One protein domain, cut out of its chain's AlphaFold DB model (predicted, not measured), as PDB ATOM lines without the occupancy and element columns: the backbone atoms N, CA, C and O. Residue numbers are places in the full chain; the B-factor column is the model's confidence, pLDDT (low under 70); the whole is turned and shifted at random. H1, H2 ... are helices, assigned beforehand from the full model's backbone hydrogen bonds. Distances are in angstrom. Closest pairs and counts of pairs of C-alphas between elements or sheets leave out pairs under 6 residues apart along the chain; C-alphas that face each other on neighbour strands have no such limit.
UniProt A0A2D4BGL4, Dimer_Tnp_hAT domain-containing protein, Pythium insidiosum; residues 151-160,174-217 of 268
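What this domain is: This is residues 151 to 160 and 174 to 217 of the 268 residues of the protein "Dimer_Tnp_hAT domain-containing protein" of Pythium insidiosum (UniProt A0A2D4BGL4). Picture a helical hairpin, H2 and H3 side by side, with a third helix, H1, set off from both across a gap. A link, residues 185 to 192, arches from H1 over to H2, and residues 151 to 160, which hold no named helix, lie beside the gap between H1 and the hairpin. The printed part has 54 residues, with three named helices in the order H1, H2, H3 and no named strand, and its class is all helix. The whole is compact, with a radius of gyration of the C-alphas of 10.2 A, and rounded, spanning 24 by 24 by 19 A.

How they stand to each other: Begin with the longest helix, H3, residues 205 to 216. It touches H2, residues 193 to 199; look at Trp 197 and Arg 208, whose C-alphas are the closest of the two helices at 6.1 A. They run opposite ways at a shallow tilt of 21 degrees, a helical hairpin joined by a tight link of 5 residues. H1, residues 174 to 184, is apart from both H2 and H3. In H1, H2 and H3, every O i to N i+4 pair is within hydrogen-bond range.

Where its parts are: Find C-alpha 205 at (148.293, 150.525, 160.116); from there H3 runs 16.8 A to C-alpha 216 at (145.340, 141.582, 173.976). H2 runs 10.2 A from Pro 193 to Ser 199. Find C-alpha 174 at (148.734, 144.577, 151.343), where H1 begins its 15.5 A to Arg 184.

The domain as a whole: The two C-alphas farthest apart, those of Arg 184 and Ile 217, are 27.2 A apart. Residues 161 to 173 are not printed, and C-alphas 160 and 174 stand 17.9 A apart across this cut. The link from H1 to H2, 8 residues, is short, and no link is long. The mean pLDDT of the printed part is 75.0; look for values under 70 at residues 159 to 160, 174 and 185 to 191.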
ATOM      1  N   PHE A 151     147.626 133.422 163.685       79.31
ATOM      2  CA  PHE A 151     148.876 132.746 163.364       79.31
ATOM      3  C   PHE A 151     149.710 133.549 162.368       79.31
ATOM      4  O   PHE A 151     150.906 133.737 162.569       79.31
ATOM      5  N   PHE A 152     149.094 134.120 161.338       79.62
ATOM      6  CA  PHE A 152     149.770 134.969 160.365       79.62
ATOM      7  C   PHE A 152     150.320 136.271 160.972       79.62
ATOM      8  O   PHE A 152     151.402 136.718 160.586       79.62
ATOM      9  N   LEU A 153     149.633 136.855 161.955       81.50
ATOM     10  CA  LEU A 153     150.047 138.087 162.633       81.50
ATOM     11  C   LEU A 153     151.160 137.877 163.670       81.50
ATOM     12  O   LEU A 153     151.801 138.848 164.084       81.50
ATOM     13  N   ALA A 154     151.408 136.636 164.096       79.00
ATOM     14  CA  ALA A 154     152.506 136.339 165.006       79.00
ATOM     15  C   ALA A 154     153.874 136.605 164.353       79.00
ATOM     16  O   ALA A 154     154.152 136.090 163.270       79.00
ATOM     17  N   PRO A 155     154.777 137.343 165.023       73.12
ATOM     18  CA  PRO A 155     156.138 137.550 164.524       73.12
ATOM     19  C   PRO A 155     156.959 136.258 164.470       73.12
ATOM     20  O   PRO A 155     157.843 136.116 163.635       73.12
ATOM     21  N   ARG A 156     156.680 135.326 165.391       70.81
ATOM     22  CA  ARG A 156     157.458 134.095 165.599       70.81
ATOM     23  C   ARG A 156     157.045 132.936 164.687       70.81
ATOM     24  O   ARG A 156     157.712 131.907 164.685       70.81
ATOM     25  N   THR A 157     155.934 133.065 163.970       72.88
ATOM     26  CA  THR A 157     155.358 131.992 163.150       72.88
ATOM     27  C   THR A 157     155.801 132.126 161.702       72.88
ATOM     28  O   THR A 157     155.884 133.230 161.158       72.88
ATOM     29  N   ASN A 158     156.058 131.003 161.043       70.56
ATOM     30  CA  ASN A 158     156.327 130.997 159.615       70.56
ATOM     31  C   ASN A 158     155.008 130.866 158.847       70.56
ATOM     32  O   ASN A 158     154.138 130.085 159.213       70.56
ATOM     33  N   ILE A 159     154.865 131.628 157.766       68.38
ATOM     34  CA  ILE A 159     153.682 131.573 156.895       68.38
ATOM     35  C   ILE A 159     153.533 130.179 156.277       68.38
ATOM     36  O   ILE A 159     152.419 129.720 156.072       68.38
ATOM     37  N   ASN A 160     154.653 129.509 156.006       67.56
ATOM     38  CA  ASN A 160     154.659 128.198 155.363       67.56
ATOM     39  C   ASN A 160     154.298 127.047 156.319       67.56
ATOM     40  O   ASN A 160     154.095 125.937 155.846       67.56
ATOM     41  N   GLU A 174     148.224 144.352 149.985       68.31
ATOM     42  CA  GLU A 174     148.734 144.577 151.343       68.31
ATOM     43  C   GLU A 174     149.149 143.286 152.063       68.31
ATOM     44  O   GLU A 174     150.238 143.247 152.643       68.31
ATOM     45  N   LEU A 175     148.340 142.219 152.005       72.31
ATOM     46  CA  LEU A 175     148.675 140.935 152.638       72.31
ATOM     47  C   LEU A 175     149.881 140.281 151.960       72.31
ATOM     48  O   LEU A 175     150.764 139.763 152.645       72.31
ATOM     49  N   PHE A 176     149.968 140.372 150.630       74.31
ATOM     50  CA  PHE A 176     151.126 139.900 149.868       74.31
ATOM     51  C   PHE A 176     152.402 140.665 150.234       74.31
ATOM     52  O   PHE A 176     153.448 140.057 150.483       74.31
ATOM     53  N   ARG A 177     152.320 141.996 150.341       76.75
ATOM     54  CA  ARG A 177     153.449 142.832 150.763       76.75
ATOM     55  C   ARG A 177     153.883 142.514 152.194       76.75
ATOM     56  O   ARG A 177     155.080 142.399 152.454       76.75
ATOM     57  N   PHE A 178     152.938 142.325 153.116       79.25
ATOM     58  CA  PHE A 178     153.255 141.926 154.487       79.25
ATOM     59  C   PHE A 178     153.889 140.531 154.541       79.25
ATOM     60  O   PHE A 178     154.896 140.350 155.224       79.25
ATOM     61  N   ALA A 179     153.381 139.565 153.770       76.50
ATOM     62  CA  ALA A 179     153.953 138.223 153.692       76.50
ATOM     63  C   ALA A 179     155.428 138.247 153.248       76.50
ATOM     64  O   ALA A 179     156.263 137.531 153.805       76.50
ATOM     65  N   GLN A 180     155.779 139.108 152.289       76.25
ATOM     66  CA  GLN A 180     157.167 139.309 151.862       76.25
ATOM     67  C   GLN A 180     158.038 139.946 152.954       76.25
ATOM     68  O   GLN A 180     159.157 139.485 153.182       76.25
ATOM     69  N   VAL A 181     157.538 140.977 153.647       77.25
ATOM     70  CA  VAL A 181     158.250 141.621 154.768       77.25
ATOM     71  C   VAL A 181     158.503 140.618 155.893       77.25
ATOM     72  O   VAL A 181     159.636 140.487 156.357       77.25
ATOM     73  N   LYS A 182     157.485 139.836 156.260       76.75
ATOM     74  CA  LYS A 182     157.573 138.798 157.289       76.75
ATOM     75  C   LYS A 182     158.604 137.721 156.934       76.75
ATOM     76  O   LYS A 182     159.418 137.352 157.775       76.75
ATOM     77  N   ARG A 183     158.651 137.269 155.672       72.75
ATOM     78  CA  ARG A 183     159.674 136.318 155.184       72.75
ATOM     79  C   ARG A 183     161.101 136.866 155.284       72.75
ATOM     80  O   ARG A 183     162.024 136.095 155.528       72.75
ATOM     81  N   ARG A 184     161.291 138.178 155.106       70.06
ATOM     82  CA  ARG A 184     162.607 138.840 155.197       70.06
ATOM     83  C   ARG A 184     163.083 139.034 156.639       70.06
ATOM     84  O   ARG A 184     164.283 139.050 156.878       70.06
ATOM     85  N   GLN A 185     162.167 139.125 157.601       66.38
ATOM     86  CA  GLN A 185     162.475 139.310 159.025       66.38
ATOM     87  C   GLN A 185     162.741 137.998 159.794       66.38
ATOM     88  O   GLN A 185     162.767 138.003 161.022       66.38
ATOM     89  N   LYS A 186     163.027 136.889 159.087       54.50
ATOM     90  CA  LYS A 186     163.265 135.515 159.599       54.50
ATOM     91  C   LYS A 186     164.385 135.364 160.662       54.50
ATOM     92  O   LYS A 186     164.659 134.256 161.098       54.50
ATOM     93  N   GLY A 187     165.024 136.446 161.109       49.38
ATOM     94  CA  GLY A 187     166.089 136.433 162.120       49.38
ATOM     95  C   GLY A 187     165.921 137.431 163.269       49.38
ATOM     96  O   GLY A 187     166.748 137.442 164.177       49.38
ATOM     97  N   THR A 188     164.882 138.274 163.273       53.22
ATOM     98  CA  THR A 188     164.654 139.178 164.407       53.22
ATOM     99  C   THR A 188     163.905 138.419 165.495       53.22
ATOM    100  O   THR A 188     162.685 138.287 165.433       53.22
ATOM    101  N   ASN A 189     164.631 137.934 166.506       52.47
ATOM    102  CA  ASN A 189     164.085 137.362 167.741       52.47
ATOM    103  C   ASN A 189     163.368 138.435 168.589       52.47
ATOM    104  O   ASN A 189     163.661 138.591 169.773       52.47
ATOM    105  N   SER A 190     162.440 139.204 168.007       54.12
ATOM    106  CA  SER A 190     161.543 140.061 168.778       54.12
ATOM    107  C   SER A 190     160.631 139.141 169.576       54.12
ATOM    108  O   SER A 190     159.567 138.718 169.127       54.12
ATOM    109  N   THR A 191     161.083 138.785 170.774       59.84
ATOM    110  CA  THR A 191     160.342 137.960 171.721       59.84
ATOM    111  C   THR A 191     159.020 138.621 172.101       59.84
ATOM    112  O   THR A 191     158.080 137.910 172.444       59.84
ATOM    113  N   ASN A 192     158.901 139.944 171.971       72.88
ATOM    114  CA  ASN A 192     157.671 140.668 172.248       72.88
ATOM    115  C   ASN A 192     156.879 140.989 170.956       72.88
ATOM    116  O   ASN A 192     157.371 141.760 170.120       72.88
ATOM    117  N   PRO A 193     155.650 140.460 170.785       74.62
ATOM    118  CA  PRO A 193     154.814 140.763 169.624       74.62
ATOM    119  C   PRO A 193     154.416 142.237 169.541       74.62
ATOM    120  O   PRO A 193     154.344 142.791 168.447       74.62
ATOM    121  N   VAL A 194     154.256 142.912 170.678       75.62
ATOM    122  CA  VAL A 194     153.928 144.340 170.719       75.62
ATOM    123  C   VAL A 194     155.065 145.172 170.119       75.62
ATOM    124  O   VAL A 194     154.821 146.053 169.297       75.62
ATOM    125  N   GLN A 195     156.316 144.863 170.468       78.12
ATOM    126  CA  GLN A 195     157.494 145.577 169.963       78.12
ATOM    127  C   GLN A 195     157.690 145.372 168.453       78.12
ATOM    128  O   GLN A 195     157.977 146.330 167.733       78.12
ATOM    129  N   TYR A 196     157.450 144.155 167.960       81.50
ATOM    130  CA  TYR A 196     157.439 143.871 166.524       81.50
ATOM    131  C   TYR A 196     156.427 144.760 165.793       81.50
ATOM    132  O   TYR A 196     156.784 145.464 164.844       81.50
ATOM    133  N   TRP A 197     155.183 144.806 166.277       84.12
ATOM    134  CA  TRP A 197     154.129 145.604 165.651       84.12
ATOM    135  C   TRP A 197     154.355 147.109 165.762       84.12
ATOM    136  O   TRP A 197     153.856 147.835 164.908       84.12
ATOM    137  N   TYR A 198     155.141 147.589 166.733       79.94
ATOM    138  CA  TYR A 198     155.626 148.973 166.755       79.94
ATOM    139  C   TYR A 198     156.622 149.268 165.627       79.94
ATOM    140  O   TYR A 198     156.522 150.324 165.007       79.94
ATOM    141  N   SER A 199     157.534 148.342 165.317       78.06
ATOM    142  CA  SER A 199     158.512 148.527 164.229       78.06
ATOM    143  C   SER A 199     157.876 148.492 162.832       78.06
ATOM    144  O   SER A 199     158.306 149.201 161.927       78.06
ATOM    145  N   VAL A 200     156.802 147.712 162.673       76.50
ATOM    146  CA  VAL A 200     156.074 147.516 161.405       76.50
ATOM    147  C   VAL A 200     154.849 148.454 161.291       76.50
ATOM    148  O   VAL A 200     154.186 148.531 160.253       76.50
ATOM    149  N   ALA A 201     154.573 149.228 162.349       70.06
ATOM    150  CA  ALA A 201     153.354 150.013 162.547       70.06
ATOM    151  C   ALA A 201     153.027 150.999 161.424       70.06
ATOM    152  O   ALA A 201     151.857 151.168 161.083       70.06
ATOM    153  N   LEU A 202     154.045 151.687 160.902       75.00
ATOM    154  CA  LEU A 202     153.873 152.756 159.916       75.00
ATOM    155  C   LEU A 202     153.578 152.209 158.516       75.00
ATOM    156  O   LEU A 202     152.986 152.902 157.697       75.00
ATOM    157  N   THR A 203     153.976 150.965 158.237       81.06
ATOM    158  CA  THR A 203     153.790 150.339 156.923       81.06
ATOM    159  C   THR A 203     152.442 149.627 156.806       81.06
ATOM    160  O   THR A 203     151.893 149.568 155.711       81.06
ATOM    161  N   PHE A 204     151.894 149.114 157.916       85.31
ATOM    162  CA  PHE A 204     150.637 148.349 157.931       85.31
ATOM    163  C   PHE A 204     149.715 148.776 159.094       85.31
ATOM    164  O   PHE A 204     149.579 148.053 160.089       85.31
ATOM    165  N   PRO A 205     149.066 149.953 159.009       83.06
ATOM    166  CA  PRO A 205     148.293 150.525 160.116       83.06
ATOM    167  C   PRO A 205     147.002 149.752 160.433       83.06
ATOM    168  O   PRO A 205     146.625 149.626 161.599       83.06
ATOM    169  N   THR A 206     146.328 149.216 159.415       84.44
ATOM    170  CA  THR A 206     145.138 148.356 159.541       84.44
ATOM    171  C   THR A 206     145.487 147.043 160.234       84.44
ATOM    172  O   THR A 206     144.862 146.671 161.229       84.44
ATOM    173  N   LEU A 207     146.553 146.393 159.772       84.00
ATOM    174  CA  LEU A 207     147.015 145.109 160.286       84.00
ATOM    175  C   LEU A 207     147.506 145.205 161.739       84.00
ATOM    176  O   LEU A 207     147.214 144.328 162.550       84.00
ATOM    177  N   ARG A 208     148.146 146.324 162.110       84.75
ATOM    178  CA  ARG A 208     148.532 146.622 163.498       84.75
ATOM    179  C   ARG A 208     147.335 146.676 164.446       84.75
ATOM    180  O   ARG A 208     147.431 146.177 165.565       84.75
ATOM    181  N   LYS A 209     146.220 147.299 164.044       84.81
ATOM    182  CA  LYS A 209     145.018 147.381 164.897       84.81
ATOM    183  C   LYS A 209     144.490 145.983 165.212       84.81
ATOM    184  O   LYS A 209     144.210 145.693 166.370       84.81
ATOM    185  N   ILE A 210     144.427 145.121 164.198       85.75
ATOM    186  CA  ILE A 210     143.993 143.727 164.351       85.75
ATOM    187  C   ILE A 210     144.977 142.965 165.243       85.75
ATOM    188  O   ILE A 210     144.559 142.329 166.204       85.75
ATOM    189  N   ALA A 211     146.281 143.088 164.988       84.88
ATOM    190  CA  ALA A 211     147.313 142.456 165.801       84.88
ATOM    191  C   ALA A 211     147.225 142.848 167.281       84.88
ATOM    192  O   ALA A 211     147.246 141.978 168.145       84.88
ATOM    193  N   ASN A 212     147.060 144.136 167.585       83.06
ATOM    194  CA  ASN A 212     146.913 144.603 168.964       83.06
ATOM    195  C   ASN A 212     145.693 143.992 169.663       83.06
ATOM    196  O   ASN A 212     145.782 143.679 170.845       83.06
ATOM    197  N   ILE A 213     144.575 143.812 168.952       84.12
ATOM    198  CA  ILE A 213     143.386 143.149 169.503       84.12
ATOM    199  C   ILE A 213     143.690 141.670 169.764       84.12
ATOM    200  O   ILE A 213     143.448 141.187 170.863       84.12
ATOM    201  N   VAL A 214     144.273 140.968 168.788       84.50
ATOM    202  CA  VAL A 214     144.599 139.536 168.898       84.50
ATOM    203  C   VAL A 214     145.560 139.261 170.058       84.50
ATOM    204  O   VAL A 214     145.331 138.332 170.825       84.50
ATOM    205  N   PHE A 215     146.606 140.075 170.230       80.31
ATOM    206  CA  PHE A 215     147.572 139.905 171.325       80.31
ATOM    207  C   PHE A 215     147.081 140.431 172.678       80.31
ATOM    208  O   PHE A 215     147.721 140.161 173.689       80.31
ATOM    209  N   ALA A 216     145.966 141.166 172.722       80.88
ATOM    210  CA  ALA A 216     145.340 141.582 173.976       80.88
ATOM    211  C   ALA A 216     144.429 140.501 174.579       80.88
ATOM    212  O   ALA A 216     144.065 140.608 175.749       80.88
ATOM    213  N   ILE A 217     144.052 139.478 173.803       79.69
ATOM    214  CA  ILE A 217     143.222 138.372 174.283       79.69
ATOM    215  C   ILE A 217     144.111 137.412 175.089       79.69
ATOM    216  O   ILE A 217     145.030 136.824 174.513       79.69
TER     217      ILE A 217